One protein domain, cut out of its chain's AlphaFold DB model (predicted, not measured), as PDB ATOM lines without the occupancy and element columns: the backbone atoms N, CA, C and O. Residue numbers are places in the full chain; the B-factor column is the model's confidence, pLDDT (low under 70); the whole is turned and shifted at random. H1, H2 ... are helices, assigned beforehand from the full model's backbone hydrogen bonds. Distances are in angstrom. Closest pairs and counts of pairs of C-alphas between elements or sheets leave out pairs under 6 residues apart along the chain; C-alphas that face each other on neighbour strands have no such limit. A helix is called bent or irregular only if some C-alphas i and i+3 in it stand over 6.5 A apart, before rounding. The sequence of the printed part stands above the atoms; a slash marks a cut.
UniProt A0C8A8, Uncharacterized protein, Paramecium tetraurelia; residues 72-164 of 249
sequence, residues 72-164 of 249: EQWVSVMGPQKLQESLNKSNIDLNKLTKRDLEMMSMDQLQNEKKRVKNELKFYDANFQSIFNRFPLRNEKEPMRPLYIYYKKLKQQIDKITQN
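This is residues 72 to 164 of the 249 residues of an uncharacterized protein of Paramecium tetraurelia (UniProt A0C8A8). H3 and H4 form a long helical hairpin; H1 packs over one half of it, completing an up-and-down bundle, each of these three running against the one before, and short H2 packs on H4 toward the other end. The 93 printed residues, all helix in class with H1 to H4 in order, are compact, with a radius of gyration of the C-alphas of 14.2 A, spanning 43 by 24 by 20 A.

Find C-alpha 72 at (154.677, 155.312, 147.284); H1 runs to 90, 26.3 A, with a kink of 34 degrees near 79. H2 is residues 99 to 104, H3 107 to 132, 37.5 A. H4, 142 to 162, 29.9 A, ends at (138.665, 150.998, 109.740); it is irregular, C-alphas 143 and 146 being 7.6 A apart.

Start at the hub, H4: it touches H3, closest C-alphas Lys 114 and Tyr 151, 5.9 A, opposite ways at a shallow tilt of 28 degrees. Its residues 142 to 147 touch H1, closest C-alphas Gly 79 and Pro 143, 5.1 A, at a steep tilt of 39 degrees. H4 only just touches H2, with 3 pairs of C-alphas within 8 A, closest Leu 102 and Gln 157, 7.2 A. Every O i to N i+4 pair is within hydrogen-bond range in H2 and H3, 13 of 15 in H1 and 15 of 17 in H4.

C-alphas 73 and 164, the farthest apart, stand 45.1 A apart; the printed part has no cut and no long link. Look for pLDDT under 70 at residues 93 to 100 and 163 to 164.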
ATOM      1  N   GLU A  72     155.618 156.260 146.678       89.38
ATOM      2  CA  GLU A  72     154.677 155.312 147.284       89.38
ATOM      3  C   GLU A  72     153.295 155.935 147.534       89.38
ATOM      4  O   GLU A  72     152.265 155.343 147.221       89.38
ATOM      5  N   GLN A  73     153.257 157.176 148.029       90.25
ATOM      6  CA  GLN A  73     152.008 157.916 148.232       90.25
ATOM      7  C   GLN A  73     151.338 158.247 146.897       90.25
ATOM      8  O   GLN A  73     150.110 158.202 146.780       90.25
ATOM      9  N   TRP A  74     152.140 158.540 145.871       91.00
ATOM     10  CA  TRP A  74     151.630 158.758 144.529       91.00
ATOM     11  C   TRP A  74     150.939 157.507 143.984       91.00
ATOM     12  O   TRP A  74     149.827 157.599 143.475       91.00
ATOM     13  N   VAL A  75     151.566 156.336 144.103       90.56
ATOM     14  CA  VAL A  75     151.015 155.082 143.570       90.56
ATOM     15  C   VAL A  75     149.808 154.606 144.370       90.56
ATOM     16  O   VAL A  75     148.802 154.239 143.771       90.56
ATOM     17  N   SER A  76     149.876 154.653 145.698       88.81
ATOM     18  CA  SER A  76     148.861 154.044 146.563       88.81
ATOM     19  C   SER A  76     147.656 154.948 146.832       88.81
ATOM     20  O   SER A  76     146.566 154.446 147.089       88.81
ATOM     21  N   VAL A  77     147.817 156.275 146.752       87.69
ATOM     22  CA  VAL A  77     146.747 157.235 147.085       87.69
ATOM     23  C   VAL A  77     146.391 158.114 145.892       87.69
ATOM     24  O   VAL A  77     145.249 158.098 145.431       87.69
ATOM     25  N   MET A  78     147.357 158.860 145.350       88.25
ATOM     26  CA  MET A  78     147.056 159.856 144.311       88.25
ATOM     27  C   MET A  78     146.669 159.212 142.976       88.25
ATOM     28  O   MET A  78     145.794 159.714 142.277       88.25
ATOM     29  N   GLY A  79     147.294 158.092 142.618       88.88
ATOM     30  CA  GLY A  79     147.024 157.337 141.403       88.88
ATOM     31  C   GLY A  79     145.576 156.856 141.324       88.88
ATOM     32  O   GLY A  79     144.884 157.228 140.375       88.88
ATOM     33  N   PRO A  80     145.086 156.098 142.321       91.00
ATOM     34  CA  PRO A  80     143.691 155.675 142.390       91.00
ATOM     35  C   PRO A  80     142.705 156.848 142.409       91.00
ATOM     36  O   PRO A  80     141.695 156.799 141.708       91.00
ATOM     37  N   GLN A  81     143.014 157.938 143.124       91.00
ATOM     38  CA  GLN A  81     142.185 159.150 143.108       91.00
ATOM     39  C   GLN A  81     142.107 159.770 141.708       91.00
ATOM     40  O   GLN A  81     141.021 160.081 141.223       91.00
ATOM     41  N   LYS A  82     143.241 159.894 141.010       89.94
ATOM     42  CA  LYS A  82     143.296 160.419 139.639       89.94
ATOM     43  C   LYS A  82     142.577 159.512 138.645       89.94
ATOM     44  O   LYS A  82     141.916 160.022 137.737       89.94
ATOM     45  N   LEU A  83     142.649 158.194 138.827       89.19
ATOM     46  CA  LEU A  83     141.835 157.251 138.067       89.19
ATOM     47  C   LEU A  83     140.345 157.529 138.304       89.19
ATOM     48  O   LEU A  83     139.609 157.709 137.338       89.19
ATOM     49  N   GLN A  84     139.907 157.612 139.561       89.19
ATOM     50  CA  GLN A  84     138.507 157.861 139.908       89.19
ATOM     51  C   GLN A  84     138.001 159.199 139.347       89.19
ATOM     52  O   GLN A  84     136.925 159.248 138.752       89.19
ATOM     53  N   GLU A  85     138.795 160.268 139.446       89.00
ATOM     54  CA  GLU A  85     138.503 161.558 138.807       89.00
ATOM     55  C   GLU A  85     138.321 161.411 137.289       89.00
ATOM     56  O   GLU A  85     137.366 161.947 136.726       89.00
ATOM     57  N   SER A  86     139.220 160.677 136.627       87.38
ATOM     58  CA  SER A  86     139.179 160.457 135.174       87.38
ATOM     59  C   SER A  86     137.918 159.699 134.747       87.38
ATOM     60  O   SER A  86     137.311 160.020 133.721       87.38
ATOM     61  N   LEU A  87     137.504 158.706 135.543       86.81
ATOM     62  CA  LEU A  87     136.299 157.910 135.300       86.81
ATOM     63  C   LEU A  87     135.029 158.739 135.473       86.81
ATOM     64  O   LEU A  87     134.166 158.706 134.597       86.81
ATOM     65  N   ASN A  88     134.964 159.544 136.536       85.69
ATOM     66  CA  ASN A  88     133.842 160.445 136.791       85.69
ATOM     67  C   ASN A  88     133.707 161.499 135.683       85.69
ATOM     68  O   ASN A  88     132.615 161.705 135.158       85.69
ATOM     69  N   LYS A  89     134.818 162.128 135.273       81.00
ATOM     70  CA  LYS A  89     134.832 163.127 134.186       81.00
ATOM     71  C   LYS A  89     134.364 162.554 132.854       81.00
ATOM     72  O   LYS A  89     133.695 163.240 132.086       81.00
ATOM     73  N   SER A  90     134.739 161.311 132.573       71.62
ATOM     74  CA  SER A  90     134.439 160.664 131.297       71.62
ATOM     75  C   SER A  90     133.107 159.907 131.309       71.62
ATOM     76  O   SER A  90     132.709 159.382 130.274       71.62
ATOM     77  N   ASN A  91     132.425 159.833 132.460       75.12
ATOM     78  CA  ASN A  91     131.251 158.984 132.679       75.12
ATOM     79  C   ASN A  91     131.482 157.530 132.209       75.12
ATOM     80  O   ASN A  91     130.602 156.893 131.627       75.12
ATOM     81  N   ILE A  92     132.707 157.022 132.404       70.19
ATOM     82  CA  ILE A  92     133.099 155.674 131.985       70.19
ATOM     83  C   ILE A  92     132.891 154.738 133.165       70.19
ATOM     84  O   ILE A  92     133.611 154.804 134.161       70.19
ATOM     85  N   ASP A  93     131.964 153.803 133.006       67.50
ATOM     86  CA  ASP A  93     131.814 152.687 133.926       67.50
ATOM     87  C   ASP A  93     132.667 151.503 133.440       67.50
ATOM     88  O   ASP A  93     132.307 150.775 132.511       67.50
ATOM     89  N   LEU A  94     133.834 151.320 134.065       66.00
ATOM     90  CA  LEU A  94     134.749 150.209 133.777       66.00
ATOM     91  C   LEU A  94     134.094 148.834 133.983       66.00
ATOM     92  O   LEU A  94     134.490 147.881 133.307       66.00
ATOM     93  N   ASN A  95     133.104 148.727 134.875       58.28
ATOM     94  CA  ASN A  95     132.420 147.471 135.188       58.28
ATOM     95  C   ASN A  95     131.342 147.128 134.152       58.28
ATOM     96  O   ASN A  95     131.053 145.954 133.932       58.28
ATOM     97  N   LYS A  96     130.799 148.134 133.457       53.69
ATOM     98  CA  LYS A  96     129.869 147.959 132.329       53.69
ATOM     99  C   LYS A  96     130.569 147.887 130.978       53.69
ATOM    100  O   LYS A  96     129.900 147.865 129.960       53.69
ATOM    101  N   LEU A  97     131.900 147.843 130.928       61.12
ATOM    102  CA  LEU A  97     132.653 147.875 129.676       61.12
ATOM    103  C   LEU A  97     132.662 146.507 128.969       61.12
ATOM    104  O   LEU A  97     133.707 145.846 128.835       61.12
ATOM    105  N   THR A  98     131.490 146.065 128.515       63.19
ATOM    106  CA  THR A  98     131.370 144.834 127.744       63.19
ATOM    107  C   THR A  98     131.788 145.076 126.295       63.19
ATOM    108  O   THR A  98     131.760 146.190 125.769       63.19
ATOM    109  N   LYS A  99     132.206 144.005 125.611       65.06
ATOM    110  CA  LYS A  99     132.515 144.054 124.173       65.06
ATOM    111  C   LYS A  99     131.325 144.590 123.357       65.06
ATOM    112  O   LYS A  99     131.549 145.239 122.343       65.06
ATOM    113  N   ARG A 100     130.095 144.342 123.823       63.84
ATOM    114  CA  ARG A 100     128.852 144.746 123.163       63.84
ATOM    115  C   ARG A 100     128.674 146.267 123.165       63.84
ATOM    116  O   ARG A 100     128.338 146.821 122.128       63.84
ATOM    117  N   ASP A 101     128.987 146.944 124.268       72.50
ATOM    118  CA  ASP A 101     128.829 148.404 124.366       72.50
ATOM    119  C   ASP A 101     129.773 149.134 123.404       72.50
ATOM    120  O   ASP A 101     129.368 150.053 122.700       72.50
ATOM    121  N   LEU A 102     131.013 148.646 123.283       76.69
ATOM    122  CA  LEU A 102     131.991 149.139 122.305       76.69
ATOM    123  C   LEU A 102     131.564 148.901 120.847       76.69
ATOM    124  O   LEU A 102     131.978 149.644 119.959       76.69
ATOM    125  N   GLU A 103     130.779 147.854 120.586       76.88
ATOM    126  CA  GLU A 103     130.255 147.533 119.255       76.88
ATOM    127  C   GLU A 103     129.057 148.405 118.857       76.88
ATOM    128  O   GLU A 103     128.825 148.578 117.663       76.88
ATOM    129  N   MET A 104     128.359 149.004 119.824       78.44
ATOM    130  CA  MET A 104     127.244 149.927 119.580       78.44
ATOM    131  C   MET A 104     127.680 151.388 119.389       78.44
ATOM    132  O   MET A 104     126.890 152.198 118.905       78.44
ATOM    133  N   MET A 105     128.918 151.743 119.751       78.94
ATOM    134  CA  MET A 105     129.435 153.104 119.574       78.94
ATOM    135  C   MET A 105     129.749 153.399 118.103       78.94
ATOM    136  O   MET A 105     130.392 152.604 117.414       78.94
ATOM    137  N   SER A 106     129.357 154.586 117.635       84.69
ATOM    138  CA  SER A 106     129.710 155.066 116.300       84.69
ATOM    139  C   SER A 106     131.219 155.299 116.162       84.69
ATOM    140  O   SER A 106     131.946 155.455 117.146       84.69
ATOM    141  N   MET A 107     131.707 155.366 114.922       81.50
ATOM    142  CA  MET A 107     133.124 155.628 114.650       81.50
ATOM    143  C   MET A 107     133.602 156.950 115.277       81.50
ATOM    144  O   MET A 107     134.662 156.986 115.904       81.50
ATOM    145  N   ASP A 108     132.799 158.011 115.185       81.31
ATOM    146  CA  ASP A 108     133.114 159.308 115.792       81.31
ATOM    147  C   ASP A 108     133.111 159.237 117.321       81.31
ATOM    148  O   ASP A 108     133.998 159.788 117.975       81.31
ATOM    149  N   GLN A 109     132.160 158.505 117.909       83.50
ATOM    150  CA  GLN A 109     132.113 158.280 119.353       83.50
ATOM    151  C   GLN A 109     133.351 157.520 119.838       83.50
ATOM    152  O   GLN A 109     133.980 157.933 120.812       83.50
ATOM    153  N   LEU A 110     133.764 156.467 119.129       85.75
ATOM    154  CA  LEU A 110     134.975 155.709 119.445       85.75
ATOM    155  C   LEU A 110     136.238 156.573 119.342       85.75
ATOM    156  O   LEU A 110     137.120 156.481 120.201       85.75
ATOM    157  N   GLN A 111     136.349 157.421 118.314       83.81
ATOM    158  CA  GLN A 111     137.485 158.335 118.162       83.81
ATOM    159  C   GLN A 111     137.522 159.402 119.262       83.81
ATOM    160  O   GLN A 111     138.595 159.675 119.813       83.81
ATOM    161  N   ASN A 112     136.365 159.971 119.606       85.94
ATOM    162  CA  ASN A 112     136.233 160.961 120.668       85.94
ATOM    163  C   ASN A 112     136.587 160.366 122.033       85.94
ATOM    164  O   ASN A 112     137.411 160.943 122.744       85.94
ATOM    165  N   GLU A 113     136.072 159.180 122.360       88.00
ATOM    166  CA  GLU A 113     136.438 158.475 123.592       88.00
ATOM    167  C   GLU A 113     137.924 158.111 123.617       88.00
ATOM    168  O   GLU A 113     138.629 158.385 124.590       88.00
ATOM    169  N   LYS A 114     138.480 157.619 122.503       88.38
ATOM    170  CA  LYS A 114     139.921 157.342 122.400       88.38
ATOM    171  C   LYS A 114     140.760 158.594 122.665       88.38
ATOM    172  O   LYS A 114     141.820 158.499 123.292       88.38
ATOM    173  N   LYS A 115     140.322 159.758 122.176       88.75
ATOM    174  CA  LYS A 115     140.985 161.048 122.415       88.75
ATOM    175  C   LYS A 115     140.877 161.460 123.885       88.75
ATOM    176  O   LYS A 115     141.895 161.852 124.452       88.75
ATOM    177  N   ARG A 116     139.698 161.325 124.500       87.19
ATOM    178  CA  ARG A 116     139.461 161.624 125.924       87.19
ATOM    179  C   ARG A 116     140.361 160.793 126.833       87.19
ATOM    180  O   ARG A 116     141.173 161.360 127.556       87.19
ATOM    181  N   VAL A 117     140.338 159.470 126.688       88.31
ATOM    182  CA  VAL A 117     141.172 158.558 127.491       88.31
ATOM    183  C   VAL A 117     142.661 158.858 127.313       88.31
ATOM    184  O   VAL A 117     143.424 158.869 128.276       88.31
ATOM    185  N   LYS A 118     143.098 159.155 126.079       88.31
ATOM    186  CA  LYS A 118     144.490 159.544 125.811       88.31
ATOM    187  C   LYS A 118     144.875 160.842 126.526       88.31
ATOM    188  O   LYS A 118     146.021 160.966 126.949       88.31
ATOM    189  N   ASN A 119     143.960 161.800 126.634       90.75
ATOM    190  CA  ASN A 119     144.213 163.056 127.330       90.75
ATOM    191  C   ASN A 119     144.323 162.849 128.845       90.75
ATOM    192  O   ASN A 119     145.250 163.396 129.432       90.75
ATOM    193  N   GLU A 120     143.481 162.012 129.453       90.88
ATOM    194  CA  GLU A 120     143.584 161.682 130.886       90.88
ATOM    195  C   GLU A 120     144.910 160.976 131.216       90.88
ATOM    196  O   GLU A 120     145.611 161.351 132.155       90.88
ATOM    197  N   LEU A 121     145.335 160.020 130.379       91.81
ATOM    198  CA  LEU A 121     146.645 159.369 130.525       91.81
ATOM    199  C   LEU A 121     147.811 160.368 130.399       91.81
ATOM    200  O   LEU A 121     148.783 160.284 131.146       91.81
ATOM    201  N   LYS A 122     147.717 161.335 129.478       92.62
ATOM    202  CA  LYS A 122     148.718 162.406 129.346       92.62
ATOM    203  C   LYS A 122     148.719 163.349 130.542       92.62
ATOM    204  O   LYS A 122     149.787 163.778 130.963       92.62
ATOM    205  N   PHE A 123     147.543 163.686 131.059       91.31
ATOM    206  CA  PHE A 123     147.400 164.541 132.228       91.31
ATOM    207  C   PHE A 123     148.044 163.887 133.451       91.31
ATOM    208  O   PHE A 123     148.756 164.550 134.199       91.31
ATOM    209  N   TYR A 124     147.873 162.575 133.616       92.62
ATOM    210  CA  TYR A 124     148.568 161.813 134.648       92.62
ATOM    211  C   TYR A 124     150.094 161.889 134.513       92.62
ATOM    212  O   TYR A 124     150.770 162.277 135.466       92.62
ATOM    213  N   ASP A 125     150.628 161.590 133.323       91.75
ATOM    214  CA  ASP A 125     152.072 161.637 133.061       91.75
ATOM    215  C   ASP A 125     152.638 163.058 133.285       91.75
ATOM    216  O   ASP A 125     153.720 163.203 133.851       91.75
ATOM    217  N   ALA A 126     151.895 164.108 132.907       91.50
ATOM    218  CA  ALA A 126     152.292 165.504 133.098       91.50
ATOM    219  C   ALA A 126     152.299 165.934 134.576       91.50
ATOM    220  O   ALA A 126     153.236 166.605 135.006       91.50
ATOM    221  N   ASN A 127     151.293 165.534 135.364       92.88
ATOM    222  CA  ASN A 127     151.279 165.823 136.803       92.88
ATOM    223  C   ASN A 127     152.370 165.053 137.551       92.88
ATOM    224  O   ASN A 127     152.974 165.579 138.479       92.88
ATOM    225  N   PHE A 128     152.649 163.813 137.147       92.88
ATOM    226  CA  PHE A 128     153.779 163.082 137.706       92.88
ATOM    227  C   PHE A 128     155.091 163.814 137.396       92.88
ATOM    228  O   PHE A 128     155.915 164.042 138.280       92.88
ATOM    229  N   GLN A 129     155.266 164.241 136.145       93.75
ATOM    230  CA  GLN A 129     156.465 164.955 135.722       93.75
ATOM    231  C   GLN A 129     156.644 166.299 136.431       93.75
ATOM    232  O   GLN A 129     157.778 166.636 136.758       93.75
ATOM    233  N   SER A 130     155.573 167.047 136.707       93.62
ATOM    234  CA  SER A 130     155.678 168.330 137.418       93.62
ATOM    235  C   SER A 130     156.127 168.178 138.873       93.62
ATOM    236  O   SER A 130     156.725 169.100 139.419       93.62
ATOM    237  N   ILE A 131     155.876 167.021 139.491       91.50
ATOM    238  CA  ILE A 131     156.244 166.745 140.886       91.50
ATOM    239  C   ILE A 131     157.622 166.084 140.981       91.50
ATOM    240  O   ILE A 131     158.441 166.473 141.810       91.50
ATOM    241  N   PHE A 132     157.898 165.095 140.128       90.69
ATOM    242  CA  PHE A 132     159.112 164.272 140.206       90.69
ATOM    243  C   PHE A 132     160.200 164.668 139.198       90.69
ATOM    244  O   PHE A 132     161.264 164.051 139.181       90.69
ATOM    245  N   ASN A 133     159.947 165.661 138.336       92.31
ATOM    246  CA  ASN A 133     160.842 166.110 137.258       92.31
ATOM    247  C   ASN A 133     161.291 164.988 136.298       92.31
ATOM    248  O   ASN A 133     162.322 165.086 135.634       92.31
ATOM    249  N   ARG A 134     160.507 163.908 136.201       92.00
ATOM    250  CA  ARG A 134     160.737 162.767 135.303       92.00
ATOM    251  C   ARG A 134     159.418 162.109 134.916       92.00
ATOM    252  O   ARG A 134     158.406 162.340 135.561       92.00
ATOM    253  N   PHE A 135     159.429 161.245 133.907       88.19
ATOM    254  CA  PHE A 135     158.246 160.456 133.549       88.19
ATOM    255  C   PHE A 135     158.021 159.264 134.500       88.19
ATOM    256  O   PHE A 135     158.995 158.737 135.056       88.19
ATOM    257  N   PRO A 136     156.761 158.810 134.659       89.44
ATOM    258  CA  PRO A 136     156.450 157.662 135.499       89.44
ATOM    259  C   PRO A 136     156.904 156.339 134.865       89.44
ATOM    260  O   PRO A 136     156.746 156.102 133.662       89.44
ATOM    261  N   LEU A 137     157.453 155.463 135.701       90.81
ATOM    262  CA  LEU A 137     157.874 154.098 135.402       90.81
ATOM    263  C   LEU A 137     156.670 153.141 135.350       90.81
ATOM    264  O   LEU A 137     155.519 153.513 135.572       90.81
ATOM    265  N   ARG A 138     156.919 151.867 135.030       83.75
ATOM    266  CA  ARG A 138     155.855 150.869 134.824       83.75
ATOM    267  C   ARG A 138     154.962 150.656 136.054       83.75
ATOM    268  O   ARG A 138     153.753 150.550 135.885       83.75
ATOM    269  N   ASN A 139     155.548 150.566 137.246       89.25
ATOM    270  CA  ASN A 139     154.826 150.444 138.520       89.25
ATOM    271  C   ASN A 139     154.040 151.722 138.844       89.25
ATOM    272  O   ASN A 139     152.896 151.656 139.267       89.25
ATOM    273  N   GLU A 140     154.619 152.882 138.553       90.69
ATOM    274  CA  GLU A 140     153.990 154.183 138.778       90.69
ATOM    275  C   GLU A 140     152.805 154.424 137.836       90.69
ATOM    276  O   GLU A 140     151.921 155.208 138.144       90.69
ATOM    277  N   LYS A 141     152.742 153.715 136.705       90.88
ATOM    278  CA  LYS A 141     151.607 153.727 135.769       90.88
ATOM    279  C   LYS A 141     150.510 152.715 136.108       90.88
ATOM    280  O   LYS A 141     149.452 152.752 135.478       90.88
ATOM    281  N   GLU A 142     150.762 151.808 137.049       91.88
ATOM    282  CA  GLU A 142     149.855 150.715 137.417       91.88
ATOM    283  C   GLU A 142     148.467 151.218 137.854       91.88
ATOM    284  O   GLU A 142     147.489 150.724 137.287       91.88
ATOM    285  N   PRO A 143     148.339 152.293 138.662       91.38
ATOM    286  CA  PRO A 143     147.025 152.803 139.053       91.38
ATOM    287  C   PRO A 143     146.142 153.232 137.873       91.38
ATOM    288  O   PRO A 143     144.923 153.142 137.940       91.38
ATOM    289  N   MET A 144     146.737 153.654 136.752       91.81
ATOM    290  CA  MET A 144     146.007 154.059 135.541       91.81
ATOM    291  C   MET A 144     145.793 152.910 134.544       91.81
ATOM    292  O   MET A 144     145.221 153.108 133.466       91.81
ATOM    293  N   ARG A 145     146.227 151.686 134.872       89.19
ATOM    294  CA  ARG A 145     146.107 150.491 134.020       89.19
ATOM    295  C   ARG A 145     144.693 150.249 133.473       89.19
ATOM    296  O   ARG A 145     144.607 149.876 132.297       89.19
ATOM    297  N   PRO A 146     143.594 150.485 134.218       89.00
ATOM    298  CA  PRO A 146     142.247 150.332 133.670       89.00
ATOM    299  C   PRO A 146     141.995 151.208 132.429       89.00
ATOM    300  O   PRO A 146     141.473 150.720 131.424       89.00
ATOM    301  N   LEU A 147     142.468 152.459 132.431       87.12
ATOM    302  CA  LEU A 147     142.360 153.360 131.277       87.12
ATOM    303  C   LEU A 147     143.261 152.933 130.115       87.12
ATOM    304  O   LEU A 147     142.852 153.030 128.957       87.12
ATOM    305  N   TYR A 148     144.455 152.398 130.391       86.38
ATOM    306  CA  TYR A 148     145.307 151.815 129.346       86.38
ATOM    307  C   TYR A 148     144.620 150.639 128.634       86.38
ATOM    308  O   TYR A 148     144.679 150.531 127.404       86.38
ATOM    309  N   ILE A 149     143.946 149.765 129.388       85.62
ATOM    310  CA  ILE A 149     143.178 148.644 128.827       85.62
ATOM    311  C   ILE A 149     142.006 149.170 127.993       85.62
ATOM    312  O   ILE A 149     141.800 148.697 126.872       85.62
ATOM    313  N   TYR A 150     141.270 150.163 128.499       87.31
ATOM    314  CA  TYR A 150     140.150 150.760 127.774       87.31
ATOM    315  C   TYR A 150     140.597 151.421 126.462       87.31
ATOM    316  O   TYR A 150     140.057 151.110 125.400       87.31
ATOM    317  N   TYR A 151     141.667 152.221 126.493       86.56
ATOM    318  CA  TYR A 151     142.277 152.806 125.298       86.56
ATOM    319  C   TYR A 151     142.665 151.743 124.262       86.56
ATOM    320  O   TYR A 151     142.415 151.908 123.064       86.56
ATOM    321  N   LYS A 152     143.260 150.628 124.711       85.06
ATOM    322  CA  LYS A 152     143.631 149.512 123.832       85.06
ATOM    323  C   LYS A 152     142.399 148.898 123.162       85.06
ATOM    324  O   LYS A 152     142.444 148.673 121.954       85.06
ATOM    325  N   LYS A 153     141.315 148.668 123.911       84.62
ATOM    326  CA  LYS A 153     140.044 148.151 123.371       84.62
ATOM    327  C   LYS A 153     139.434 149.113 122.343       84.62
ATOM    328  O   LYS A 153     139.084 148.677 121.251       84.62
ATOM    329  N   LEU A 154     139.396 150.416 122.637       85.12
ATOM    330  CA  LEU A 154     138.934 151.448 121.697       85.12
ATOM    331  C   LEU A 154     139.762 151.450 120.408       85.12
ATOM    332  O   LEU A 154     139.212 151.471 119.310       85.12
ATOM    333  N   LYS A 155     141.094 151.380 120.528       81.75
ATOM    334  CA  LYS A 155     141.985 151.296 119.367       81.75
ATOM    335  C   LYS A 155     141.703 150.040 118.540       81.75
ATOM    336  O   LYS A 155     141.607 150.151 117.329       81.75
ATOM    337  N   GLN A 156     141.537 148.881 119.177       83.19
ATOM    338  CA  GLN A 156     141.206 147.631 118.485       83.19
ATOM    339  C   GLN A 156     139.866 147.711 117.750       83.19
ATOM    340  O   GLN A 156     139.768 147.232 116.627       83.19
ATOM    341  N   GLN A 157     138.854 148.333 118.357       82.94
ATOM    342  CA  GLN A 157     137.540 148.491 117.740       82.94
ATOM    343  C   GLN A 157     137.578 149.461 116.554       82.94
ATOM    344  O   GLN A 157     137.027 149.166 115.498       82.94
ATOM    345  N   ILE A 158     138.291 150.580 116.690       82.19
ATOM    346  CA  ILE A 158     138.540 151.503 115.580       82.19
ATOM    347  C   ILE A 158     139.294 150.796 114.460       82.19
ATOM    348  O   ILE A 158     138.897 150.913 113.307       82.19
ATOM    349  N   ASP A 159     140.347 150.048 114.785       78.56
ATOM    350  CA  ASP A 159     141.116 149.296 113.796       78.56
ATOM    351  C   ASP A 159     140.201 148.260 113.104       78.56
ATOM    352  O   ASP A 159     140.230 148.157 111.884       78.56
ATOM    353  N   LYS A 160     139.306 147.579 113.839       81.00
ATOM    354  CA  LYS A 160     138.301 146.644 113.293       81.00
ATOM    355  C   LYS A 160     137.327 147.327 112.326       81.00
ATOM    356  O   LYS A 160     137.067 146.776 111.266       81.00
ATOM    357  N   ILE A 161     136.804 148.507 112.666       75.56
ATOM    358  CA  ILE A 161     135.886 149.276 111.803       75.56
ATOM    359  C   ILE A 161     136.631 149.850 110.589       75.56
ATOM    360  O   ILE A 161     136.136 149.791 109.470       75.56
ATOM    361  N   THR A 162     137.848 150.358 110.789       71.88
ATOM    362  CA  THR A 162     138.665 150.998 109.740       71.88
ATOM    363  C   THR A 162     139.264 149.993 108.762       71.88
ATOM    364  O   THR A 162     139.525 150.354 107.625       71.88
ATOM    365  N   GLN A 163     139.493 148.749 109.193       64.38
ATOM    366  CA  GLN A 163     139.868 147.615 108.335       64.38
ATOM    367  C   GLN A 163     138.643 146.944 107.692       64.38
ATOM    368  O   GLN A 163     138.796 146.058 106.856       64.38
ATOM    369  N   ASN A 164     137.434 147.372 108.068       53.66
ATOM    370  CA  ASN A 164     136.171 146.934 107.490       53.66
ATOM    371  C   ASN A 164     135.366 148.115 106.898       53.66
ATOM    372  O   ASN A 164     134.168 148.221 107.172       53.66
TER     373      ASN A 164